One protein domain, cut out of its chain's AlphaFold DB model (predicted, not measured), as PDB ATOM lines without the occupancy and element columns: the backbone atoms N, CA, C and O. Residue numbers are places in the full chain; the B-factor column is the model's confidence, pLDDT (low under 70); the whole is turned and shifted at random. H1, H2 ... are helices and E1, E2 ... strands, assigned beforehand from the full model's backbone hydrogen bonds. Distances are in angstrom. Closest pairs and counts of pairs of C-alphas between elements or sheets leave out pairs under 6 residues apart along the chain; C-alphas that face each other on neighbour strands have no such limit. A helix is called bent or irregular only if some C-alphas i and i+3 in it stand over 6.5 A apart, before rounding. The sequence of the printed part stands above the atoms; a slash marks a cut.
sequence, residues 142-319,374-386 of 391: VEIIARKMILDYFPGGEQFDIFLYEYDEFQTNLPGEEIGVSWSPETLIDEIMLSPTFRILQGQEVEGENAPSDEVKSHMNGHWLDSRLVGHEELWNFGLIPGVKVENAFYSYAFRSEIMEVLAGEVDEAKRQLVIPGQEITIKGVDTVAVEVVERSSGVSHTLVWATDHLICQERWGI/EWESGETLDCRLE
ATOM      1  N   VAL A 142      96.367  92.088  81.367       98.69
ATOM      2  CA  VAL A 142      96.439  91.734  82.799       98.69
ATOM      3  C   VAL A 142      96.670  92.955  83.699       98.69
ATOM      4  O   VAL A 142      96.128  93.028  84.800       98.69
ATOM      5  N   GLU A 143      97.387  93.973  83.212       98.62
ATOM      6  CA  GLU A 143      97.610  95.231  83.932       98.62
ATOM      7  C   GLU A 143      96.360  96.116  83.952       98.62
ATOM      8  O   GLU A 143      96.052  96.731  84.977       98.62
ATOM      9  N   ILE A 144      95.606  96.168  82.846       98.38
ATOM     10  CA  ILE A 144      94.306  96.859  82.799       98.38
ATOM     11  C   ILE A 144      93.344  96.227  83.807       98.38
ATOM     12  O   ILE A 144      92.670  96.945  84.551       98.38
ATOM     13  N   ILE A 145      93.316  94.897  83.866       98.56
ATOM     14  CA  ILE A 145      92.427  94.143  84.746       98.56
ATOM     15  C   ILE A 145      92.818  94.290  86.208       98.56
ATOM     16  O   ILE A 145      91.952  94.629  87.012       98.56
ATOM     17  N   ALA A 146      94.100  94.172  86.555       98.44
ATOM     18  CA  ALA A 146      94.564  94.435  87.916       98.44
ATOM     19  C   ALA A 146      94.156  95.843  88.392       98.44
ATOM     20  O   ALA A 146      93.607  96.009  89.483       98.44
ATOM     21  N   ARG A 147      94.332  96.870  87.547       97.88
ATOM     22  CA  ARG A 147      93.907  98.248  87.857       97.88
ATOM     23  C   ARG A 147      92.396  98.375  88.032       97.88
ATOM     24  O   ARG A 147      91.952  99.090  88.932       97.88
ATOM     25  N   LYS A 148      91.611  97.703  87.185       97.31
ATOM     26  CA  LYS A 148      90.148  97.680  87.283       97.31
ATOM     27  C   LYS A 148      89.697  97.023  88.587       97.31
ATOM     28  O   LYS A 148      88.879  97.594  89.294       97.31
ATOM     29  N   MET A 149      90.287  95.883  88.946       98.19
ATOM     30  CA  MET A 149      90.005  95.169  90.195       98.19
ATOM     31  C   MET A 149      90.321  96.023  91.426       98.19
ATOM     32  O   MET A 149      89.501  96.103  92.338       98.19
ATOM     33  N   ILE A 150      91.472  96.708  91.436       97.62
ATOM     34  CA  ILE A 150      91.841  97.656  92.500       97.62
ATOM     35  C   ILE A 150      90.769  98.737  92.659       97.62
ATOM     36  O   ILE A 150      90.321  99.009  93.772       97.62
ATOM     37  N   LEU A 151      90.326  99.333  91.550       95.88
ATOM     38  CA  LEU A 151      89.317 100.387  91.579       95.88
ATOM     39  C   LEU A 151      87.941  99.887  92.043       95.88
ATOM     40  O   LEU A 151      87.299 100.549  92.860       95.88
ATOM     41  N   ASP A 152      87.484  98.762  91.497       96.38
ATOM     42  CA  ASP A 152      86.110  98.282  91.658       96.38
ATOM     43  C   ASP A 152      85.898  97.582  93.010       96.38
ATOM     44  O   ASP A 152      84.841  97.743  93.626       96.38
ATOM     45  N   TYR A 153      86.897  96.838  93.498       96.94
ATOM     46  CA  TYR A 153      86.770  96.026  94.712       96.94
ATOM     47  C   TYR A 153      87.419  96.639  95.951       96.94
ATOM     48  O   TYR A 153      86.985  96.352  97.068       96.94
ATOM     49  N   PHE A 154      88.416  97.511  95.781       96.81
ATOM     50  CA  PHE A 154      89.215  98.038  96.889       96.81
ATOM     51  C   PHE A 154      89.252  99.575  96.905       96.81
ATOM     52  O   PHE A 154      90.326 100.185  96.843       96.81
ATOM     53  N   PRO A 155      88.089 100.252  97.004       91.94
ATOM     54  CA  PRO A 155      88.035 101.706  96.977       91.94
ATOM     55  C   PRO A 155      88.797 102.306  98.167       91.94
ATOM     56  O   PRO A 155      88.367 102.215  99.316       91.94
ATOM     57  N   GLY A 156      89.917 102.969  97.871       89.69
ATOM     58  CA  GLY A 156      90.791 103.590  98.870       89.69
ATOM     59  C   GLY A 156      91.901 102.684  99.410       89.69
ATOM     60  O   GLY A 156      92.633 103.123 100.296       89.69
ATOM     61  N   GLY A 157      92.052 101.464  98.888       92.62
ATOM     62  CA  GLY A 157      93.227 100.642  99.154       92.62
ATOM     63  C   GLY A 157      94.478 101.242  98.502       92.62
ATOM     64  O   GLY A 157      94.414 101.803  97.409       92.62
ATOM     65  N   GLU A 158      95.624 101.132  99.176       93.00
ATOM     66  CA  GLU A 158      96.905 101.689  98.700       93.00
ATOM     67  C   GLU A 158      97.983 100.619  98.468       93.00
ATOM     68  O   GLU A 158      98.931 100.858  97.721       93.00
ATOM     69  N   GLN A 159      97.869  99.456  99.119       97.62
ATOM     70  CA  GLN A 159      98.895  98.410  99.134       97.62
ATOM     71  C   GLN A 159      98.313  97.062  98.728       97.62
ATOM     72  O   GLN A 159      97.401  96.555  99.389       97.62
ATOM     73  N   PHE A 160      98.890  96.472  97.686       98.50
ATOM     74  CA  PHE A 160      98.344  95.287  97.041       98.50
ATOM     75  C   PHE A 160      99.413  94.242  96.760       98.50
ATOM     76  O   PHE A 160     100.561  94.579  96.469       98.50
ATOM     77  N   ASP A 161      99.006  92.982  96.800       98.38
ATOM     78  CA  ASP A 161      99.726  91.901  96.144       98.38
ATOM     79  C   ASP A 161      98.978  91.548  94.843       98.38
ATOM     80  O   ASP A 161      97.746  91.556  94.826       98.38
ATOM     81  N   ILE A 162      99.706  91.296  93.750       98.50
ATOM     82  CA  ILE A 162      99.135  90.989  92.427       98.50
ATOM     83  C   ILE A 162      99.776  89.712  91.895       98.50
ATOM     84  O   ILE A 162     100.980  89.678  91.655       98.50
ATOM     85  N   PHE A 163      98.989  88.664  91.686       98.12
ATOM     86  CA  PHE A 163      99.492  87.363  91.258       98.12
ATOM     87  C   PHE A 163      98.885  86.957  89.927       98.12
ATOM     88  O   PHE A 163      97.681  87.091  89.715       98.12
ATOM     89  N   LEU A 164      99.734  86.448  89.043       98.31
ATOM     90  CA  LEU A 164      99.336  85.960  87.734       98.31
ATOM     91  C   LEU A 164      99.524  84.453  87.680       98.31
ATOM     92  O   LEU A 164     100.554  83.921  88.112       98.31
ATOM     93  N   TYR A 165      98.522  83.781  87.137       97.88
ATOM     94  CA  TYR A 165      98.538  82.349  86.895       97.88
ATOM     95  C   TYR A 165      98.111  82.108  85.461       97.88
ATOM     96  O   TYR A 165      97.052  82.578  85.055       97.88
ATOM     97  N   GLU A 166      98.908  81.357  84.718       97.56
ATOM     98  CA  GLU A 166      98.529  80.892  83.392       97.56
ATOM     99  C   GLU A 166      98.702  79.382  83.306       97.56
ATOM    100  O   GLU A 166      99.682  78.822  83.809       97.56
ATOM    101  N   TYR A 167      97.730  78.727  82.681       97.38
ATOM    102  CA  TYR A 167      97.818  77.327  82.308       97.38
ATOM    103  C   TYR A 167      97.297  77.152  80.893       97.38
ATOM    104  O   TYR A 167      96.103  77.333  80.639       97.38
ATOM    105  N   ASP A 168      98.198  76.751  80.008       96.94
ATOM    106  CA  ASP A 168      97.836  76.386  78.651       96.94
ATOM    107  C   ASP A 168      97.711  74.862  78.528       96.94
ATOM    108  O   ASP A 168      98.688  74.103  78.589       96.94
ATOM    109  N   GLU A 169      96.474  74.401  78.335       96.56
ATOM    110  CA  GLU A 169      96.143  72.996  78.095       96.56
ATOM    111  C   GLU A 169      96.306  72.590  76.624       96.56
ATOM    112  O   GLU A 169      95.738  71.576  76.202       96.56
ATOM    113  N   PHE A 170      97.059  73.358  75.829       96.19
ATOM    114  CA  PHE A 170      97.251  73.107  74.407       96.19
ATOM    115  C   PHE A 170      97.603  71.648  74.122       96.19
ATOM    116  O   PHE A 170      98.613  71.093  74.566       96.19
ATOM    117  N   GLN A 171      96.741  71.011  73.342       95.12
ATOM    118  CA  GLN A 171      96.894  69.629  72.948       95.12
ATOM    119  C   GLN A 171      96.711  69.494  71.447       95.12
ATOM    120  O   GLN A 171      95.741  69.968  70.857       95.12
ATOM    121  N   THR A 172      97.613  68.739  70.839       93.62
ATOM    122  CA  THR A 172      97.535  68.362  69.437       93.62
ATOM    123  C   THR A 172      98.040  66.934  69.244       93.62
ATOM    124  O   THR A 172      98.653  66.358  70.141       93.62
ATOM    125  N   ASN A 173      97.765  66.353  68.079       90.12
ATOM    126  CA  ASN A 173      98.270  65.042  67.685       90.12
ATOM    127  C   ASN A 173      99.213  65.217  66.493       90.12
ATOM    128  O   ASN A 173      98.778  65.139  65.341       90.12
ATOM    129  N   LEU A 174     100.491  65.458  66.776       89.19
ATOM    130  CA  LEU A 174     101.536  65.540  65.761       89.19
ATOM    131  C   LEU A 174     102.188  64.167  65.527       89.19
ATOM    132  O   LEU A 174     102.246  63.338  66.440       89.19
ATOM    133  N   PRO A 175     102.642  63.874  64.297       81.19
ATOM    134  CA  PRO A 175     103.406  62.667  64.021       81.19
ATOM    135  C   PRO A 175     104.851  62.797  64.534       81.19
ATOM    136  O   PRO A 175     105.500  63.810  64.316       81.19
ATOM    137  N   GLY A 176     105.401  61.726  65.115       84.62
ATOM    138  CA  GLY A 176     106.815  61.672  65.510       84.62
ATOM    139  C   GLY A 176     107.072  62.107  66.954       84.62
ATOM    140  O   GLY A 176     106.289  61.771  67.837       84.62
ATOM    141  N   GLU A 177     108.207  62.777  67.177       86.31
ATOM    142  CA  GLU A 177     108.676  63.257  68.494       86.31
ATOM    143  C   GLU A 177     108.374  64.753  68.724       86.31
ATOM    144  O   GLU A 177     108.752  65.310  69.748       86.31
ATOM    145  N   GLU A 178     107.707  65.414  67.772       94.06
ATOM    146  CA  GLU A 178     107.341  66.828  67.879       94.06
ATOM    147  C   GLU A 178     106.183  67.033  68.865       94.06
ATOM    148  O   GLU A 178     105.201  66.283  68.877       94.06
ATOM    149  N   ILE A 179     106.279  68.097  69.661       95.12
ATOM    150  CA  ILE A 179     105.277  68.512  70.638       95.12
ATOM    151  C   ILE A 179     104.761  69.888  70.233       95.12
ATOM    152  O   ILE A 179     105.520  70.839  70.041       95.12
ATOM    153  N   GLY A 180     103.443  69.983  70.082       95.25
ATOM    154  CA  GLY A 180     102.800  71.226  69.689       95.25
ATOM    155  C   GLY A 180     102.740  72.226  70.836       95.25
ATOM    156  O   GLY A 180     102.388  71.855  71.953       95.25
ATOM    157  N   VAL A 181     102.996  73.492  70.526       96.06
ATOM    158  CA  VAL A 181     102.765  74.643  71.405       96.06
ATOM    159  C   VAL A 181     101.861  75.663  70.711       96.06
ATOM    160  O   VAL A 181     101.758  75.697  69.481       96.06
ATOM    161  N   SER A 182     101.182  76.492  71.498       93.75
ATOM    162  CA  SER A 182     100.210  77.481  71.017       93.75
ATOM    163  C   SER A 182     100.857  78.773  70.496       93.75
ATOM    164  O   SER A 182     100.220  79.541  69.772       93.75
ATOM    165  N   TRP A 183     102.130  79.033  70.792       92.00
ATOM    166  CA  TRP A 183     102.814  80.256  70.369       92.00
ATOM    167  C   TRP A 183     104.323  80.036  70.161       92.00
ATOM    168  O   TRP A 183     104.784  78.900  70.105       92.00
ATOM    169  N   SER A 184     105.074  81.117  69.916       91.00
ATOM    170  CA  SER A 184     106.489  81.106  69.496       91.00
ATOM    171  C   SER A 184     107.369  80.202  70.380       91.00
ATOM    172  O   SER A 184     107.653  80.579  71.517       91.00
ATOM    173  N   PRO A 185     107.881  79.060  69.867       92.75
ATOM    174  CA  PRO A 185     108.753  78.182  70.643       92.75
ATOM    175  C   PRO A 185     110.041  78.879  71.085       92.75
ATOM    176  O   PRO A 185     110.532  78.638  72.180       92.75
ATOM    177  N   GLU A 186     110.585  79.762  70.242       90.94
ATOM    178  CA  GLU A 186     111.799  80.522  70.558       90.94
ATOM    179  C   GLU A 186     111.585  81.418  71.778       90.94
ATOM    180  O   GLU A 186     112.399  81.418  72.694       90.94
ATOM    181  N   THR A 187     110.458  82.124  71.819       90.81
ATOM    182  CA  THR A 187     110.146  83.053  72.908       90.81
ATOM    183  C   THR A 187     109.771  82.304  74.191       90.81
ATOM    184  O   THR A 187     110.251  82.664  75.260       90.81
ATOM    185  N   LEU A 188     109.047  81.185  74.080       93.25
ATOM    186  CA  LEU A 188     108.773  80.288  75.207       93.25
ATOM    187  C   LEU A 188     110.066  79.769  75.864       93.25
ATOM    188  O   LEU A 188     110.192  79.720  77.090       93.25
ATOM    189  N   ILE A 189     111.052  79.391  75.046       95.25
ATOM    190  CA  ILE A 189     112.376  78.962  75.514       95.25
ATOM    191  C   ILE A 189     113.129  80.127  76.162       95.25
ATOM    192  O   ILE A 189     113.743  79.937  77.216       95.25
ATOM    193  N   ASP A 190     113.088  81.318  75.563       92.56
ATOM    194  CA  ASP A 190     113.743  82.506  76.110       92.56
ATOM    195  C   ASP A 190     113.207  82.829  77.517       92.56
ATOM    196  O   ASP A 190     113.991  83.005  78.451       92.56
ATOM    197  N   GLU A 191     111.888  82.827  77.707       91.81
ATOM    198  CA  GLU A 191     111.240  83.161  78.982       91.81
ATOM    199  C   GLU A 191     111.467  82.110  80.076       91.81
ATOM    200  O   GLU A 191     111.737  82.449  81.229       91.81
ATOM    201  N   ILE A 192     111.388  80.822  79.739       95.19
ATOM    202  CA  ILE A 192     111.416  79.762  80.756       95.19
ATOM    203  C   ILE A 192     112.827  79.233  80.993       95.19
ATOM    204  O   ILE A 192     113.225  79.013  82.141       95.19
ATOM    205  N   MET A 193     113.582  79.009  79.917       96.69
ATOM    206  CA  MET A 193     114.862  78.303  79.977       96.69
ATOM    207  C   MET A 193     116.061  79.249  80.043       96.69
ATOM    208  O   MET A 193     117.084  78.883  80.621       96.69
ATOM    209  N   LEU A 194     115.962  80.441  79.443       95.38
ATOM    210  CA  LEU A 194     117.087  81.382  79.338       95.38
ATOM    211  C   LEU A 194     116.965  82.600  80.254       95.38
ATOM    212  O   LEU A 194     117.987  83.216  80.572       95.38
ATOM    213  N   SER A 195     115.756  82.916  80.716       95.12
ATOM    214  CA  SER A 195     115.510  84.004  81.659       95.12
ATOM    215  C   SER A 195     115.494  83.492  83.102       95.12
ATOM    216  O   SER A 195     114.963  82.411  83.374       95.12
ATOM    217  N   PRO A 196     116.082  84.238  84.054       96.38
ATOM    218  CA  PRO A 196     115.871  83.974  85.471       96.38
ATOM    219  C   PRO A 196     114.446  84.361  85.892       96.38
ATOM    220  O   PRO A 196     113.804  85.200  85.260       96.38
ATOM    221  N   THR A 197     114.000  83.834  87.034       96.94
ATOM    222  CA  THR A 197     112.800  84.327  87.723       96.94
ATOM    223  C   THR A 197     112.894  85.837  87.946       96.94
ATOM    224  O   THR A 197     113.913  86.321  88.442       96.94
ATOM    225  N   PHE A 198     111.816  86.575  87.691       97.44
ATOM    226  CA  PHE A 198     111.666  87.968  88.119       97.44
ATOM    227  C   PHE A 198     110.346  88.122  88.876       97.44
ATOM    228  O   PHE A 198     109.343  87.531  88.496       97.44
ATOM    229  N   ARG A 199     110.349  88.852  89.994       97.12
ATOM    230  CA  ARG A 199     109.182  89.025  90.876       97.12
ATOM    231  C   ARG A 199     109.295  90.301  91.703       97.12
ATOM    232  O   ARG A 199     110.383  90.848  91.849       97.12
ATOM    233  N   ILE A 200     108.193  90.743  92.301       97.75
ATOM    234  CA  ILE A 200     108.202  91.776  93.345       97.75
ATOM    235  C   ILE A 200     108.063  91.085  94.703       97.75
ATOM    236  O   ILE A 200     107.154  90.276  94.896       97.75
ATOM    237  N   LEU A 201     108.939  91.418  95.651       96.44
ATOM    238  CA  LEU A 201     108.856  90.992  97.047       96.44
ATOM    239  C   LEU A 201     109.044  92.189  97.977       96.44
ATOM    240  O   LEU A 201     110.056  92.883  97.909       96.44
ATOM    241  N   GLN A 202     108.085  92.410  98.876       95.62
ATOM    242  CA  GLN A 202     108.078  93.540  99.819       95.62
ATOM    243  C   GLN A 202     108.306  94.907  99.140       95.62
ATOM    244  O   GLN A 202     109.034  95.770  99.638       95.62
ATOM    245  N   GLY A 203     107.720  95.077  97.956       95.44
ATOM    246  CA  GLY A 203     107.814  96.279  97.136       95.44
ATOM    247  C   GLY A 203     109.179  96.487  96.487       95.44
ATOM    248  O   GLY A 203     109.503  97.614  96.121       95.44
ATOM    249  N   GLN A 204     110.010  95.447  96.401       96.56
ATOM    250  CA  GLN A 204     111.294  95.466  95.705       96.56
ATOM    251  C   GLN A 204     111.283  94.464  94.556       96.56
ATOM    252  O   GLN A 204     110.830  93.332  94.713       96.56
ATOM    253  N   GLU A 205     111.817  94.878  93.413       96.31
ATOM    254  CA  GLU A 205     112.096  93.995  92.285       96.31
ATOM    255  C   GLU A 205     113.205  93.006  92.674       96.31
ATOM    256  O   GLU A 205     114.279  93.397  93.140       96.31
ATOM    257  N   VAL A 206     112.938  91.715  92.503       96.75
ATOM    258  CA  VAL A 206     113.851  90.617  92.815       96.75
ATOM    259  C   VAL A 206     113.994  89.745  91.579       96.75
ATOM    260  O   VAL A 206     113.028  89.148  91.110       96.75
ATOM    261  N   GLU A 207     115.221  89.648  91.084       97.19
ATOM    262  CA  GLU A 207     115.585  88.813  89.945       97.19
ATOM    263  C   GLU A 207     116.532  87.694  90.384       97.19
ATOM    264  O   GLU A 207     117.449  87.920  91.181       97.19
ATOM    265  N   GLY A 208     116.314  86.485  89.871       94.38
ATOM    266  CA  GLY A 208     117.190  85.341  90.088       94.38
ATOM    267  C   GLY A 208     118.579  85.558  89.484       94.38
ATOM    268  O   GLY A 208     118.760  86.241  88.475       94.38
ATOM    269  N   GLU A 209     119.599  84.948  90.091       90.19
ATOM    270  CA  GLU A 209     120.977  85.090  89.601       90.19
ATOM    271  C   GLU A 209     121.197  84.375  88.258       90.19
ATOM    272  O   GLU A 209     121.972  84.857  87.421       90.19
ATOM    273  N   ASN A 210     120.504  83.247  88.051       90.94
ATOM    274  CA  ASN A 210     120.687  82.329  86.929       90.94
ATOM    275  C   ASN A 210     119.341  81.869  86.354       90.94
ATOM    276  O   ASN A 210     118.344  81.827  87.068       90.94
ATOM    277  N   ALA A 211     119.363  81.491  85.079       92.56
ATOM    278  CA  ALA A 211     118.316  80.716  84.423       92.56
ATOM    279  C   ALA A 211     118.518  79.202  84.685       92.56
ATOM    280  O   ALA A 211     119.636  78.806  85.047       92.56
ATOM    281  N   PRO A 212     117.502  78.343  84.482       94.62
ATOM    282  CA  PRO A 212     116.124  78.662  84.084       94.62
ATOM    283  C   PRO A 212     115.321  79.324  85.213       94.62
ATOM    284  O   PRO A 212     115.785  79.415  86.349       94.62
ATOM    285  N   SER A 213     114.100  79.751  84.899       94.06
ATOM    286  CA  SER A 213     113.119  80.217  85.882       94.06
ATOM    287  C   SER A 213     112.799  79.142  86.937       94.06
ATOM    288  O   SER A 213     112.836  77.935  86.659       94.06
ATOM    289  N   ASP A 214     112.473  79.567  88.161       94.69
ATOM    290  CA  ASP A 214     112.316  78.679  89.318       94.69
ATOM    291  C   ASP A 214     111.143  77.709  89.150       94.69
ATOM    292  O   ASP A 214     110.028  78.099  88.804       94.69
ATOM    293  N   GLU A 215     111.369  76.437  89.485       94.06
ATOM    294  CA  GLU A 215     110.317  75.417  89.520       94.06
ATOM    295  C   GLU A 215     109.411  75.598  90.728       94.06
ATOM    296  O   GLU A 215     109.859  75.608  91.883       94.06
ATOM    297  N   VAL A 216     108.108  75.627  90.483       94.81
ATOM    298  CA  VAL A 216     107.083  75.670  91.522       94.81
ATOM    299  C   VAL A 216     105.941  74.725  91.186       94.81
ATOM    300  O   VAL A 216     105.851  74.180  90.089       94.81
ATOM    301  N   LYS A 217     105.056  74.526  92.159       94.75
ATOM    302  CA  LYS A 217     103.742  73.950  91.910       94.75
ATOM    303  C   LYS A 217     102.699  75.019  92.126       94.75
ATOM    304  O   LYS A 217     102.667  75.635  93.197       94.75
ATOM    305  N   SER A 218     101.865  75.228  91.121       94.56
ATOM    306  CA  SER A 218     100.681  76.064  91.239       94.56
ATOM    307  C   SER A 218      99.456  75.178  91.402       94.56
ATOM    308  O   SER A 218      99.391  74.064  90.889       94.56
ATOM    309  N   HIS A 219      98.508  75.629  92.203       93.50
ATOM    310  CA  HIS A 219      97.194  75.031  92.295       93.50
ATOM    311  C   HIS A 219      96.256  75.887  91.464       93.50
ATOM    312  O   HIS A 219      96.187  77.090  91.705       93.50
ATOM    313  N   MET A 220      95.551  75.277  90.519       92.12
ATOM    314  CA  MET A 220      94.522  75.945  89.737       92.12
ATOM    315  C   MET A 220      93.411  74.958  89.395       92.12
ATOM    316  O   MET A 220      93.665  73.808  89.037       92.12
ATOM    317  N   ASN A 221      92.167  75.398  89.556       88.38
ATOM    318  CA  ASN A 221      90.956  74.624  89.297       88.38
ATOM    319  C   ASN A 221      90.932  73.247  89.997       88.38
ATOM    320  O   ASN A 221      90.510  72.244  89.427       88.38
ATOM    321  N   GLY A 222      91.428  73.170  91.238       86.94
ATOM    322  CA  GLY A 222      91.468  71.919  92.012       86.94
ATOM    323  C   GLY A 222      92.621  70.966  91.668       86.94
ATOM    324  O   GLY A 222      92.674  69.857  92.209       86.94
ATOM    325  N   HIS A 223      93.548  71.378  90.801       91.69
ATOM    326  CA  HIS A 223      94.688  70.575  90.370       91.69
ATOM    327  C   HIS A 223      96.005  71.235  90.764       91.69
ATOM    328  O   HIS A 223      96.154  72.446  90.662       91.69
ATOM    329  N   TRP A 224      96.971  70.424  91.200       94.19
ATOM    330  CA  TRP A 224      98.362  70.856  91.311       94.19
ATOM    331  C   TRP A 224      99.055  70.634  89.972       94.19
ATOM    332  O   TRP A 224      99.083  69.507  89.478       94.19
ATOM    333  N   LEU A 225      99.608  71.706  89.428       95.19
ATOM    334  CA  LEU A 225     100.287  71.767  88.146       95.19
ATOM    335  C   LEU A 225     101.770  72.037  88.392       95.19
ATOM    336  O   LEU A 225     102.126  72.844  89.257       95.19
ATOM    337  N   ASP A 226     102.630  71.365  87.634       95.62
ATOM    338  CA  ASP A 226     104.036  71.748  87.569       95.62
ATOM    339  C   ASP A 226     104.130  73.071  86.800       95.62
ATOM    340  O   ASP A 226     103.483  73.262  85.768       95.62
ATOM    341  N   SER A 227     104.860  74.036  87.350       96.25
ATOM    342  CA  SER A 227     104.873  75.413  86.851       96.25
ATOM    343  C   SER A 227     106.243  76.056  87.035       96.25
ATOM    344  O   SER A 227     107.105  75.554  87.763       96.25
ATOM    345  N   ARG A 228     106.440  77.203  86.389       96.31
ATOM    346  CA  ARG A 228     107.631  78.044  86.520       96.31
ATOM    347  C   ARG A 228     107.229  79.428  87.014       96.31
ATOM    348  O   ARG A 228     106.192  79.940  86.603       96.31
ATOM    349  N   LEU A 229     108.041  80.031  87.880       96.50
ATOM    350  CA  LEU A 229     107.938  81.466  88.155       96.50
ATOM    351  C   LEU A 229     108.744  82.221  87.109       96.50
ATOM    352  O   LEU A 229     109.959  82.342  87.241       96.50
ATOM    353  N   VAL A 230     108.071  82.684  86.065       95.88
ATOM    354  CA  VAL A 230     108.729  83.345  84.939       95.88
ATOM    355  C   VAL A 230     108.948  84.820  85.234       95.88
ATOM    356  O   VAL A 230     108.144  85.466  85.911       95.88
ATOM    357  N   GLY A 231     110.059  85.357  84.735       95.19
ATOM    358  CA  GLY A 231     110.159  86.797  84.576       95.19
ATOM    359  C   GLY A 231     109.312  87.262  83.397       95.19
ATOM    360  O   GLY A 231     109.278  86.585  82.373       95.19
ATOM    361  N   HIS A 232     108.631  88.395  83.560       96.19
ATOM    362  CA  HIS A 232     107.742  88.956  82.546       96.19
ATOM    363  C   HIS A 232     107.568  90.470  82.737       96.19
ATOM    364  O   HIS A 232     107.755  90.990  83.846       96.19
ATOM    365  N   GLU A 233     107.232  91.201  81.674       97.38
ATOM    366  CA  GLU A 233     107.258  92.668  81.667       97.38
ATOM    367  C   GLU A 233     106.214  93.312  82.580       97.38
ATOM    368  O   GLU A 233     106.480  94.363  83.167       97.38
ATOM    369  N   GLU A 234     105.032  92.719  82.742       97.69
ATOM    370  CA  GLU A 234     103.981  93.288  83.585       97.69
ATOM    371  C   GLU A 234     104.387  93.342  85.055       97.69
ATOM    372  O   GLU A 234     103.973  94.258  85.760       97.69
ATOM    373  N   LEU A 235     105.267  92.441  85.508       97.94
ATOM    374  CA  LEU A 235     105.801  92.480  86.867       97.94
ATOM    375  C   LEU A 235     106.619  93.753  87.102       97.94
ATOM    376  O   LEU A 235     106.548  94.331  88.182       97.94
ATOM    377  N   TRP A 236     107.347  94.224  86.087       97.31
ATOM    378  CA  TRP A 236     108.006  95.530  86.126       97.31
ATOM    379  C   TRP A 236     106.975  96.659  86.023       97.31
ATOM    380  O   TRP A 236     106.997  97.619  86.796       97.31
ATOM    381  N   ASN A 237     106.031  96.542  85.084       98.12
ATOM    382  CA  ASN A 237     105.048  97.590  84.819       98.12
ATOM    383  C   ASN A 237     104.107  97.846  86.006       98.12
ATOM    384  O   ASN A 237     103.706  98.991  86.213       98.12
ATOM    385  N   PHE A 238     103.809  96.838  86.828       98.06
ATOM    386  CA  PHE A 238     103.021  96.980  88.053       98.06
ATOM    387  C   PHE A 238     103.609  98.010  89.025       98.06
ATOM    388  O   PHE A 238     102.857  98.726  89.690       98.06
ATOM    389  N   GLY A 239     104.938  98.168  89.052       95.81
ATOM    390  CA  GLY A 239     105.613  99.222  89.816       95.81
ATOM    391  C   GLY A 239     105.324 100.647  89.318       95.81
ATOM    392  O   GLY A 239     105.633 101.618  90.007       95.81
ATOM    393  N   LEU A 240     104.717 100.787  88.135       96.56
ATOM    394  CA  LEU A 240     104.400 102.060  87.487       96.56
ATOM    395  C   LEU A 240     102.925 102.469  87.636       96.56
ATOM    396  O   LEU A 240     102.554 103.543  87.156       96.56
ATOM    397  N   ILE A 241     102.078 101.649  88.274       95.81
ATOM    398  CA  ILE A 241     100.653 101.964  88.446       95.81
ATOM    399  C   ILE A 241     100.504 103.220  89.330       95.81
ATOM    400  O   ILE A 241     100.920 103.219  90.493       95.81
ATOM    401  N   PRO A 242      99.878 104.306  88.836       92.81
ATOM    402  CA  PRO A 242      99.763 105.540  89.606       92.81
ATOM    403  C   PRO A 242      98.959 105.361  90.899       92.81
ATOM    404  O   PRO A 242      97.804 104.944  90.867       92.81
ATOM    405  N   GLY A 243      99.552 105.750  92.031       92.69
ATOM    406  CA  GLY A 243      98.877 105.754  93.335       92.69
ATOM    407  C   GLY A 243      98.691 104.375  93.975       92.69
ATOM    408  O   GLY A 243      98.030 104.284  95.003       92.69
ATOM    409  N   VAL A 244      99.279 103.328  93.399       95.88
ATOM    410  CA  VAL A 244      99.206 101.952  93.895       95.88
ATOM    411  C   VAL A 244     100.603 101.506  94.300       95.88
ATOM    412  O   VAL A 244     101.557 101.671  93.543       95.88
ATOM    413  N   LYS A 245     100.736 100.922  95.493       97.62
ATOM    414  CA  LYS A 245     101.965 100.253  95.917       97.62
ATOM    415  C   LYS A 245     101.787  98.744  95.798       97.62
ATOM    416  O   LYS A 245     101.040  98.143  96.569       97.62
ATOM    417  N   VAL A 246     102.503  98.138  94.857       98.12
ATOM    418  CA  VAL A 246     102.561  96.680  94.718       98.12
ATOM    419  C   VAL A 246     103.667  96.142  95.615       98.12
ATOM    420  O   VAL A 246     104.816  96.566  95.530       98.12
ATOM    421  N   GLU A 247     103.300  95.255  96.527       97.56
ATOM    422  CA  GLU A 247     104.175  94.740  97.578       97.56
ATOM    423  C   GLU A 247     104.678  93.344  97.242       97.56
ATOM    424  O   GLU A 247     105.863  93.082  97.396       97.56
ATOM    425  N   ASN A 248     103.822  92.457  96.742       97.94
ATOM    426  CA  ASN A 248     104.258  91.193  96.166       97.94
ATOM    427  C   ASN A 248     103.638  91.003  94.785       97.94
ATOM    428  O   ASN A 248     102.451  91.261  94.604       97.94
ATOM    429  N   ALA A 249     104.422  90.506  93.835       98.25
ATOM    430  CA  ALA A 249     103.900  90.068  92.552       98.25
ATOM    431  C   ALA A 249     104.743  88.948  91.961       98.25
ATOM    432  O   ALA A 249     105.966  88.952  92.093       98.25
ATOM    433  N   PHE A 250     104.093  87.999  91.302       97.81
ATOM    434  CA  PHE A 250     104.758  86.961  90.525       97.81
ATOM    435  C   PHE A 250     103.864  86.526  89.374       97.81
ATOM    436  O   PHE A 250     102.648  86.734  89.410       97.81
ATOM    437  N   TYR A 251     104.481  85.850  88.411       97.94
ATOM    438  CA  TYR A 251     103.774  85.163  87.352       97.94
ATOM    439  C   TYR A 251     104.146  83.676  87.352       97.94
ATOM    440  O   TYR A 251     105.307  83.302  87.197       97.94
ATOM    441  N   SER A 252     103.151  82.831  87.624       97.38
ATOM    442  CA  SER A 252     103.248  81.379  87.569       97.38
ATOM    443  C   SER A 252     102.710  80.869  86.241       97.38
ATOM    444  O   SER A 252     101.510  80.959  85.996       97.38
ATOM    445  N   TYR A 253     103.579  80.250  85.450       95.56
ATOM    446  CA  TYR A 253     103.233  79.725  84.137       95.56
ATOM    447  C   TYR A 253     103.290  78.193  84.130       95.56
ATOM    448  O   TYR A 253     104.295  77.599  84.538       95.56
ATOM    449  N   ALA A 254     102.204  77.548  83.713       96.69
ATOM    450  CA  ALA A 254     102.065  76.104  83.609       96.69
ATOM    451  C   ALA A 254     101.693  75.683  82.183       96.69
ATOM    452  O   ALA A 254     100.929  76.353  81.494       96.69
ATOM    453  N   PHE A 255     102.162  74.504  81.789       96.50
ATOM    454  CA  PHE A 255     101.758  73.826  80.560       96.50
ATOM    455  C   PHE A 255     101.415  72.376  80.873       96.50
ATOM    456  O   PHE A 255     101.647  71.881  81.982       96.50
ATOM    457  N   ARG A 256     100.895  71.656  79.879       95.06
ATOM    458  CA  ARG A 256     100.763  70.199  79.979       95.06
ATOM    459  C   ARG A 256     102.118  69.546  80.277       95.06
ATOM    460  O   ARG A 256     103.167  70.030  79.848       95.06
ATOM    461  N   SER A 257     102.085  68.440  81.020       94.19
ATOM    462  CA  SER A 257     103.281  67.796  81.576       94.19
ATOM    463  C   SER A 257     104.348  67.486  80.530       94.19
ATOM    464  O   SER A 257     105.519  67.716  80.796       94.19
ATOM    465  N   GLU A 258     103.965  67.051  79.328       94.44
ATOM    466  CA  GLU A 258     104.929  66.782  78.257       94.44
ATOM    467  C   GLU A 258     105.727  68.025  77.825       94.44
ATOM    468  O   GLU A 258     106.917  67.919  77.557       94.44
ATOM    469  N   ILE A 259     105.114  69.213  77.808       95.69
ATOM    470  CA  ILE A 259     105.800  70.472  77.481       95.69
ATOM    471  C   ILE A 259     106.718  70.857  78.644       95.69
ATOM    472  O   ILE A 259     107.877  71.214  78.431       95.69
ATOM    473  N   MET A 260     106.234  70.723  79.884       96.06
ATOM    474  CA  MET A 260     107.033  70.994  81.084       96.06
ATOM    475  C   MET A 260     108.270  70.088  81.180       96.06
ATOM    476  O   MET A 260     109.327  70.550  81.607       96.06
ATOM    477  N   GLU A 261     108.163  68.827  80.754       95.50
ATOM    478  CA  GLU A 261     109.281  67.880  80.683       95.50
ATOM    479  C   GLU A 261     110.346  68.323  79.671       95.50
ATOM    480  O   GLU A 261     111.537  68.281  79.988       95.50
ATOM    481  N   VAL A 262     109.944  68.811  78.491       95.69
ATOM    482  CA  VAL A 262     110.885  69.369  77.502       95.69
ATOM    483  C   VAL A 262     111.583  70.614  78.041       95.69
ATOM    484  O   VAL A 262     112.803  70.741  77.927       95.69
ATOM    485  N   LEU A 263     110.828  71.519  78.664       95.19
ATOM    486  CA  LEU A 263     111.348  72.776  79.208       95.19
ATOM    487  C   LEU A 263     112.226  72.582  80.455       95.19
ATOM    488  O   LEU A 263     112.988  73.477  80.815       95.19
ATOM    489  N   ALA A 264     112.149  71.423  81.112       94.50
ATOM    490  CA  ALA A 264     113.086  71.014  82.159       94.50
ATOM    491  C   ALA A 264     114.401  70.427  81.600       94.50
ATOM    492  O   ALA A 264     115.325  70.155  82.369       94.50
ATOM    493  N   GLY A 265     114.475  70.198  80.286       94.38
ATOM    494  CA  GLY A 265     115.626  69.637  79.587       94.38
ATOM    495  C   GLY A 265     116.601  70.685  79.040       94.38
ATOM    496  O   GLY A 265     116.804  71.756  79.605       94.38
ATOM    497  N   GLU A 266     117.238  70.348  77.917       95.75
ATOM    498  CA  GLU A 266     118.248  71.182  77.260       95.75
ATOM    499  C   GLU A 266     117.632  72.080  76.178       95.75
ATOM    500  O   GLU A 266     116.773  71.652  75.406       95.75
ATOM    501  N   VAL A 267     118.143  73.307  76.046       96.12
ATOM    502  CA  VAL A 267     117.644  74.321  75.095       96.12
ATOM    503  C   VAL A 267     117.632  73.814  73.651       96.12
ATOM    504  O   VAL A 267     116.668  74.025  72.919       96.12
ATOM    505  N   ASP A 268     118.694  73.127  73.225       95.94
ATOM    506  CA  ASP A 268     118.796  72.606  71.859       95.94
ATOM    507  C   ASP A 268     117.785  71.487  71.579       95.94
ATOM    508  O   ASP A 268     117.405  71.291  70.426       95.94
ATOM    509  N   GLU A 269     117.370  70.742  72.606       94.94
ATOM    510  CA  GLU A 269     116.315  69.735  72.484       94.94
ATOM    511  C   GLU A 269     114.948  70.408  72.376       94.94
ATOM    512  O   GLU A 269     114.200  70.115  71.447       94.94
ATOM    513  N   ALA A 270     114.668  71.386  73.241       96.69
ATOM    514  CA  ALA A 270     113.429  72.156  73.191       96.69
ATOM    515  C   ALA A 270     113.223  72.825  71.822       96.69
ATOM    516  O   ALA A 270     112.146  72.715  71.239       96.69
ATOM    517  N   LYS A 271     114.280  73.412  71.243       95.31
ATOM    518  CA  LYS A 271     114.249  74.001  69.890       95.31
ATOM    519  C   LYS A 271     113.932  73.000  68.777       95.31
ATOM    520  O   LYS A 271     113.503  73.414  67.705       95.31
ATOM    521  N   ARG A 272     114.211  71.710  68.983       94.62
ATOM    522  CA  ARG A 272     113.907  70.652  68.008       94.62
ATOM    523  C   ARG A 272     112.510  70.076  68.192       94.62
ATOM    524  O   ARG A 272     111.886  69.746  67.193       94.62
ATOM    525  N   GLN A 273     112.064  69.911  69.436       96.00
ATOM    526  CA  GLN A 273     110.804  69.234  69.737       96.00
ATOM    527  C   GLN A 273     109.594  70.165  69.684       96.00
ATOM    528  O   GLN A 273     108.533  69.742  69.234       96.00
ATOM    529  N   LEU A 274     109.728  71.411  70.149       96.44
ATOM    530  CA  LEU A 274     108.600  72.332  70.263       96.44
ATOM    531  C   LEU A 274     108.300  72.991  68.916       96.44
ATOM    532  O   LEU A 274     109.152  73.663  68.333       96.44
ATOM    533  N   VAL A 275     107.066  72.834  68.440       94.88
ATOM    534  CA  VAL A 275     106.627  73.369  67.146       94.88
ATOM    535  C   VAL A 275     105.236  73.989  67.240       94.88
ATOM    536  O   VAL A 275     104.387  73.537  68.003       94.88
ATOM    537  N   ILE A 276     104.965  75.005  66.420       92.25
ATOM    538  CA  ILE A 276     103.591  75.481  66.214       92.25
ATOM    539  C   ILE A 276     102.954  74.568  65.160       92.25
ATOM    540  O   ILE A 276     103.476  74.504  64.041       92.25
ATOM    541  N   PRO A 277     101.856  73.857  65.472       91.44
ATOM    542  CA  PRO A 277     101.228  72.970  64.504       91.44
ATOM    543  C   PRO A 277     100.651  73.751  63.313       91.44
ATOM    544  O   PRO A 277     100.235  74.904  63.437       91.44
ATOM    545  N   GLY A 278     100.607  73.098  62.148       87.00
ATOM    546  CA  GLY A 278      99.946  73.633  60.956       87.00
ATOM    547  C   GLY A 278      98.441  73.838  61.168       87.00
ATOM    548  O   GLY A 278      97.824  73.174  62.002       87.00
ATOM    549  N   GLN A 279      97.835  74.743  60.393       84.88
ATOM    550  CA  GLN A 279      96.408  75.097  60.512       84.88
ATOM    551  C   GLN A 279      95.464  73.904  60.289       84.88
ATOM    552  O   GLN A 279      94.335  73.904  60.774       84.88
ATOM    553  N   GLU A 280      95.916  72.891  59.553       89.31
ATOM    554  CA  GLU A 280      95.191  71.658  59.259       89.31
ATOM    555  C   GLU A 280      95.143  70.665  60.426       89.31
ATOM    556  O   GLU A 280      94.338  69.730  60.406       89.31
ATOM    557  N   ILE A 281      96.003  70.836  61.431       93.75
ATOM    558  CA  ILE A 281      96.078  69.938  62.577       93.75
ATOM    559  C   ILE A 281      95.079  70.398  63.632       93.75
ATOM    560  O   ILE A 281      95.132  71.530  64.106       93.75
ATOM    561  N   THR A 282      94.177  69.507  64.047       95.25
ATOM    562  CA  THR A 282      93.226  69.812  65.120       95.25
ATOM    563  C   THR A 282      93.949  70.082  66.437       95.25
ATOM    564  O   THR A 282      94.769  69.271  66.881       95.25
ATOM    565  N   ILE A 283      93.586  71.189  67.077       96.19
ATOM    566  CA  ILE A 283      94.075  71.591  68.399       96.19
ATOM    567  C   ILE A 283      92.930  71.562  69.417       96.19
ATOM    568  O   ILE A 283      91.761  71.700  69.060       96.19
ATOM    569  N   LYS A 284      93.258  71.306  70.682       97.38
ATOM    570  CA  LYS A 284      92.317  71.175  71.804       97.38
ATOM    571  C   LYS A 284      92.917  71.767  73.074       97.38
ATOM    572  O   LYS A 284      94.099  72.093  73.104       97.38
ATOM    573  N   GLY A 285      92.094  71.821  74.115       97.38
ATOM    574  CA  GLY A 285      92.450  72.385  75.408       97.38
ATOM    575  C   GLY A 285      91.926  73.806  75.546       97.38
ATOM    576  O   GLY A 285      91.281  74.342  74.641       97.38
ATOM    577  N   VAL A 286      92.230  74.402  76.684       97.62
ATOM    578  CA  VAL A 286      91.863  75.759  77.055       97.62
ATOM    579  C   VAL A 286      93.140  76.492  77.438       97.62
ATOM    580  O   VAL A 286      93.961  75.951  78.176       97.62
ATOM    581  N   ASP A 287      93.295  77.709  76.937       98.06
ATOM    582  CA  ASP A 287      94.239  78.661  77.502       98.06
ATOM    583  C   ASP A 287      93.540  79.445  78.616       98.06
ATOM    584  O   ASP A 287      92.446  79.975  78.403       98.06
ATOM    585  N   THR A 288      94.126  79.471  79.810       97.62
ATOM    586  CA  THR A 288      93.541  80.135  80.980       97.62
ATOM    587  C   THR A 288      94.535  81.100  81.598       97.62
ATOM    588  O   THR A 288      95.534  80.655  82.154       97.62
ATOM    589  N   VAL A 289      94.194  82.391  81.617       98.06
ATOM    590  CA  VAL A 289      94.949  83.442  82.315       98.06
ATOM    591  C   VAL A 289      94.124  83.979  83.478       98.06
ATOM    592  O   VAL A 289      92.986  84.412  83.292       98.06
ATOM    593  N   ALA A 290      94.686  83.988  84.683       98.12
ATOM    594  CA  ALA A 290      94.051  84.508  85.886       98.12
ATOM    595  C   ALA A 290      94.892  85.607  86.546       98.12
ATOM    596  O   ALA A 290      96.112  85.500  86.666       98.12
ATOM    597  N   VAL A 291      94.200  86.646  87.013       98.56
ATOM    598  CA  VAL A 291      94.749  87.763  87.785       98.56
ATOM    599  C   VAL A 291      94.106  87.737  89.163       98.56
ATOM    600  O   VAL A 291      92.891  87.896  89.286       98.56
ATOM    601  N   GLU A 292      94.913  87.557  90.202       98.19
ATOM    602  CA  GLU A 292      94.497  87.720  91.593       98.19
ATOM    603  C   GLU A 292      95.046  89.037  92.146       98.19
ATOM    604  O   GLU A 292      96.230  89.344  92.001       98.19
ATOM    605  N   VAL A 293      94.188  89.813  92.809       98.38
ATOM    606  CA  VAL A 293      94.569  91.029  93.534       98.38
ATOM    607  C   VAL A 293      94.172  90.875  94.994       98.38
ATOM    608  O   VAL A 293      93.008  90.613  95.301       98.38
ATOM    609  N   VAL A 294      95.130  91.087  95.894       97.94
ATOM    610  CA  VAL A 294      94.937  91.020  97.346       97.94
ATOM    611  C   VAL A 294      95.218  92.380  97.967       97.94
ATOM    612  O   VAL A 294      96.330  92.893  97.858       97.94
ATOM    613  N   GLU A 295      94.250  92.964  98.671       98.00
ATOM    614  CA  GLU A 295      94.507  94.154  99.488       98.00
ATOM    615  C   GLU A 295      95.170  93.737 100.805       98.00
ATOM    616  O   GLU A 295      94.605  92.996 101.609       98.00
ATOM    617  N   ARG A 296      96.374  94.244 101.081       95.38
ATOM    618  CA  ARG A 296      97.162  93.774 102.234       95.38
ATOM    619  C   ARG A 296      96.591  94.143 103.592       95.38
ATOM    620  O   ARG A 296      96.795  93.414 104.559       95.38
ATOM    621  N   SER A 297      95.954  95.306 103.688       94.50
ATOM    622  CA  SER A 297      95.421  95.827 104.949       94.50
ATOM    623  C   SER A 297      94.285  94.944 105.476       94.50
ATOM    624  O   SER A 297      94.199  94.703 106.681       94.50
ATOM    625  N   SER A 298      93.442  94.447 104.569       95.44
ATOM    626  CA  SER A 298      92.269  93.628 104.862       95.44
ATOM    627  C   SER A 298      92.526  92.129 104.684       95.44
ATOM    628  O   SER A 298      91.864  91.317 105.328       95.44
ATOM    629  N   GLY A 299      93.492  91.759 103.838       95.38
ATOM    630  CA  GLY A 299      93.743  90.384 103.408       95.38
ATOM    631  C   GLY A 299      92.669  89.834 102.467       95.38
ATOM    632  O   GLY A 299      92.651  88.630 102.222       95.38
ATOM    633  N   VAL A 300      91.754  90.681 101.980       96.31
ATOM    634  CA  VAL A 300      90.715  90.285 101.025       96.31
ATOM    635  C   VAL A 300      91.348  90.135  99.648       96.31
ATOM    636  O   VAL A 300      92.079  91.024  99.207       96.31
ATOM    637  N   SER A 301      91.054  89.021  98.981       96.56
ATOM    638  CA  SER A 301      91.468  88.761  97.607       96.56
ATOM    639  C   SER A 301      90.273  88.687  96.669       96.56
ATOM    640  O   SER A 301      89.168  88.321  97.075       96.56
ATOM    641  N   HIS A 302      90.524  89.061  95.419       97.75
ATOM    642  CA  HIS A 302      89.626  88.839  94.300       97.75
ATOM    643  C   HIS A 302      90.400  88.256  93.132       97.75
ATOM    644  O   HIS A 302      91.532  88.670  92.885       97.75
ATOM    645  N   THR A 303      89.775  87.338  92.397       97.94
ATOM    646  CA  THR A 303      90.371  86.721  91.204       97.94
ATOM    647  C   THR A 303      89.466  86.907  89.995       97.94
ATOM    648  O   THR A 303      88.276  86.583  90.049       97.94
ATOM    649  N   LEU A 304      90.038  87.381  88.888       98.31
ATOM    650  CA  LEU A 304      89.409  87.350  87.569       98.31
ATOM    651  C   LEU A 304      90.172  86.407  86.641       98.31
ATOM    652  O   LEU A 304      91.391  86.298  86.728       98.31
ATOM    653  N   VAL A 305      89.447  85.735  85.752       98.12
ATOM    654  CA  VAL A 305      89.995  84.770  84.795       98.12
ATOM    655  C   VAL A 305      89.480  85.045  83.393       98.12
ATOM    656  O   VAL A 305      88.311  85.378  83.214       98.12
ATOM    657  N   TRP A 306      90.341  84.856  82.401       98.12
ATOM    658  CA  TRP A 306      89.965  84.741  81.003       98.12
ATOM    659  C   TRP A 306      90.408  83.373  80.485       98.12
ATOM    660  O   TRP A 306      91.602  83.100  80.369       98.12
ATOM    661  N   ALA A 307      89.430  82.510  80.207       97.44
ATOM    662  CA  ALA A 307      89.638  81.156  79.711       97.44
ATOM    663  C   ALA A 307      89.070  81.016  78.294       97.44
ATOM    664  O   ALA A 307      87.905  81.335  78.055       97.44
ATOM    665  N   THR A 308      89.883  80.535  77.356       98.06
ATOM    666  CA  THR A 308      89.530  80.462  75.936       98.06
ATOM    667  C   THR A 308      89.842  79.078  75.366       98.06
ATOM    668  O   THR A 308      90.947  78.566  75.504       98.06
ATOM    669  N   ASP A 309      88.867  78.458  74.698       98.38
ATOM    670  CA  ASP A 309      89.015  77.120  74.111       98.38
ATOM    671  C   ASP A 309      89.721  77.169  72.741       98.38
ATOM    672  O   ASP A 309      89.321  77.910  71.831       98.38
ATOM    673  N   HIS A 310      90.764  76.348  72.584       98.25
ATOM    674  CA  HIS A 310      91.579  76.268  71.369       98.25
ATOM    675  C   HIS A 310      90.800  75.753  70.158       98.25
ATOM    676  O   HIS A 310      90.968  76.273  69.053       98.25
ATOM    677  N   LEU A 311      89.938  74.750  70.351       97.69
ATOM    678  CA  LEU A 311      89.154  74.149  69.274       97.69
ATOM    679  C   LEU A 311      88.089  75.128  68.771       97.69
ATOM    680  O   LEU A 311      87.941  75.298  67.563       97.69
ATOM    681  N   ILE A 312      87.394  75.819  69.680       97.94
ATOM    682  CA  ILE A 312      86.402  76.842  69.315       97.94
ATOM    683  C   ILE A 312      87.065  77.959  68.504       97.94
ATOM    684  O   ILE A 312      86.515  78.390  67.484       97.94
ATOM    685  N   CYS A 313      88.250  78.417  68.920       97.38
ATOM    686  CA  CYS A 313      88.975  79.443  68.178       97.38
ATOM    687  C   CYS A 313      89.396  78.953  66.789       97.38
ATOM    688  O   CYS A 313      89.211  79.671  65.798       97.38
ATOM    689  N   GLN A 314      89.887  77.712  66.699       96.44
ATOM    690  CA  GLN A 314      90.315  77.122  65.435       96.44
ATOM    691  C   GLN A 314      89.140  76.995  64.466       96.44
ATOM    692  O   GLN A 314      89.244  77.411  63.313       96.44
ATOM    693  N   GLU A 315      88.011  76.462  64.926       96.25
ATOM    694  CA  GLU A 315      86.817  76.274  64.100       96.25
ATOM    695  C   GLU A 315      86.226  77.605  63.625       96.25
ATOM    696  O   GLU A 315      85.734  77.702  62.497       96.25
ATOM    697  N   ARG A 316      86.269  78.643  64.469       96.12
ATOM    698  CA  ARG A 316      85.640  79.933  64.170       96.12
ATOM    699  C   ARG A 316      86.516  80.862  63.334       96.12
ATOM    700  O   ARG A 316      85.987  81.592  62.494       96.12
ATOM    701  N   TRP A 317      87.821  80.868  63.580       94.88
ATOM    702  CA  TRP A 317      88.740  81.878  63.048       94.88
ATOM    703  C   TRP A 317      90.008  81.295  62.417       94.88
ATOM    704  O   TRP A 317      90.767  82.045  61.808       94.88
ATOM    705  N   GLY A 318      90.249  79.987  62.536       94.44
ATOM    706  CA  GLY A 318      91.479  79.359  62.047       94.44
ATOM    707  C   GLY A 318      92.726  79.723  62.860       94.44
ATOM    708  O   GLY A 318      93.835  79.625  62.341       94.44
ATOM    709  N   ILE A 319      92.550  80.160  64.111       95.38
ATOM    710  CA  ILE A 319      93.620  80.507  65.059       95.38
ATOM    711  C   ILE A 319      93.386  79.795  66.391       95.38
ATOM    712  O   ILE A 319      92.268  79.377  66.669       95.38
ATOM    713  N   GLU A 374      86.872  88.633  77.578       95.31
ATOM    714  CA  GLU A 374      85.862  88.225  78.556       95.31
ATOM    715  C   GLU A 374      86.539  87.765  79.851       95.31
ATOM    716  O   GLU A 374      87.012  86.638  79.964       95.31
ATOM    717  N   TRP A 375      86.582  88.672  80.830       97.50
ATOM    718  CA  TRP A 375      87.062  88.379  82.179       97.50
ATOM    719  C   TRP A 375      85.888  88.035  83.086       97.50
ATOM    720  O   TRP A 375      84.970  88.838  83.273       97.50
ATOM    721  N   GLU A 376      85.935  86.851  83.677       96.88
ATOM    722  CA  GLU A 376      84.913  86.330  84.572       96.88
ATOM    723  C   GLU A 376      85.453  86.178  85.995       96.88
ATOM    724  O   GLU A 376      86.656  86.224  86.244       96.88
ATOM    725  N   SER A 377      84.548  85.994  86.957       96.38
ATOM    726  CA  SER A 377      84.939  85.716  88.338       96.38
ATOM    727  C   SER A 377      85.667  84.370  88.428       96.38
ATOM    728  O   SER A 377      85.089  83.324  88.143       96.38
ATOM    729  N   GLY A 378      86.923  84.404  88.867       93.69
ATOM    730  CA  GLY A 378      87.785  83.240  89.070       93.69
ATOM    731  C   GLY A 378      87.823  82.735  90.515       93.69
ATOM    732  O   GLY A 378      88.674  81.917  90.844       93.69
ATOM    733  N   GLU A 379      86.924  83.192  91.391       90.81
ATOM    734  CA  GLU A 379      86.948  82.883  92.837       90.81
ATOM    735  C   GLU A 379      86.895  81.373  93.136       90.81
ATOM    736  O   GLU A 379      87.357  80.908  94.178       90.81
ATOM    737  N   THR A 380      86.337  80.577  92.219       88.25
ATOM    738  CA  THR A 380      86.263  79.115  92.348       88.25
ATOM    739  C   THR A 380      87.501  78.379  91.841       88.25
ATOM    740  O   THR A 380      87.581  77.167  92.034       88.25
ATOM    741  N   LEU A 381      88.455  79.060  91.193       86.38
ATOM    742  CA  LEU A 381      89.674  78.428  90.674       86.38
ATOM    743  C   LEU A 381      90.656  78.036  91.782       86.38
ATOM    744  O   LEU A 381      91.471  77.146  91.558       86.38
ATOM    745  N   ASP A 382      90.564  78.642  92.971       86.56
ATOM    746  CA  ASP A 382      91.469  78.381  94.102       86.56
ATOM    747  C   ASP A 382      92.952  78.484  93.684       86.56
ATOM    748  O   ASP A 382      93.730  77.541  93.862       86.56
ATOM    749  N   CYS A 383      93.332  79.613  93.078       90.00
ATOM    750  CA  CYS A 383      94.698  79.866  92.631       90.00
ATOM    751  C   CYS A 383      95.640  80.046  93.831       90.00
ATOM    752  O   CYS A 383      95.403  80.887  94.694       90.00
ATOM    753  N   ARG A 384      96.711  79.247  93.927       90.88
ATOM    754  CA  ARG A 384      97.762  79.435  94.949       90.88
ATOM    755  C   ARG A 384      99.054  78.716  94.592       90.88
ATOM    756  O   ARG A 384      99.036  77.700  93.911       90.88
ATOM    757  N   LEU A 385     100.184  79.181  95.119       90.75
ATOM    758  CA  LEU A 385     101.441  78.426  95.062       90.75
ATOM    759  C   LEU A 385     101.559  77.427  96.220       90.75
ATOM    760  O   LEU A 385     101.008  77.629  97.308       90.75
ATOM    761  N   GLU A 386     102.320  76.354  96.008       86.62
ATOM    762  CA  GLU A 386     102.690  75.429  97.078       86.62
ATOM    763  C   GLU A 386     103.470  76.167  98.183       86.62
ATOM    764  O   GLU A 386     104.374  76.970  97.930       86.62
TER     765      GLU A 386
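AT A GLANCE: This is residues 142 to 319 and 374 to 386 of the 391 residues of an uncharacterized protein of Candidatus Aminicenantes bacterium (UniProt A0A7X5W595). A twisted, curled sheet makes the core: four long strands, E6, E1, E7 and E8, form a slab, the hairpin E4 and E5 folds back over one face, and H1 and H3 lie on the other. The small hairpin E2 and E3 lies beside E6, H2, H4 and H5 cluster at one end, and residues 374 to 386 cross between edge strands E8 and E4. The 191 printed residues include six named helices and eight named strands, in the order H1 E1 H2 E2 E3 E4 E5 H3 E6 H4 H5 E7 E8 H6. The class is mixed; the large sheet runs E4 E5 E6 E1 E7 E8, mixed, and the whole is compact, with a radius of gyration of the C-alphas of 17.3 A and spans of 55 by 40 by 28 A.

HOW THE PARTS SIT: H1, residues 142 to 153, is on the large sheet, over E7, residues 286 to 295, and E8, residues 301 to 309, at a height over the sheet of 8.3 A; the closest C-alphas of H1 and E7 are those of Ala 146 and Val 293, 6.6 A. E1, residues 159 to 168, is antiparallel to E7, N 161 and O 294 within hydrogen-bond range at 2.9 A, and parallel to E6, residues 245 to 255, N 164 and O 250 at 3.0 A. H2, residues 185 to 194, only grazes the sheet with residues 191 to 193. E2, residues 198 to 201, and E3, residues 204 to 207, form a hairpin, N 199 and O 206 at 2.9 A. E4, residues 214 to 220, and E5, residues 223 to 230, form another, N 216 and O 227 at 2.9 A. E5 is antiparallel to E6, N 228 and O 253 at 2.9 A. In this folded sheet, bent back into two leaves, E4 and E5 face E1, E7 and E8, with E6 as the hinge. H3, residues 233 to 240, is on the same face as H1 and runs along E6, at 11 degrees on the local plane. H4, residues 257 to 263, and H5, residues 267 to 273, form a helical hairpin, the C-alphas of Val 262 and Ala 270 closest at 5.7 A; H5 touches H2, Met 193 and Val 267 closest at 6.9 A between C-alphas. E7 and E8 form a hairpin, N 287 and O 308 at 2.9 A. H6, residues 310 to 317, only grazes the sheet with residues 310 to 312. Every O i to N i+4 pair is within hydrogen-bond range in H1, H2, H4 and H6, but 2 of 4 in H3 and 2 of 3 in H5.

IN THESE COORDINATES: H1 begins at C-alpha 142, (96.439, 91.734, 82.799). From first to last C-alpha, E1 spans 30.1 A, E6 30.6 A, E7 29.1 A and E8 26.3 A. H6 ends at C-alpha 317, (88.740, 81.878, 63.048).

THE WHOLE: The C-alphas farthest apart, of Gly 156 and Gly 176, are 55.9 A apart. Residues 320 to 373 are not printed; C-alphas 319 and 374 are 17.4 A apart. The links E1 to H2 and H5 to E7 are long. No printed residue has a pLDDT under 70.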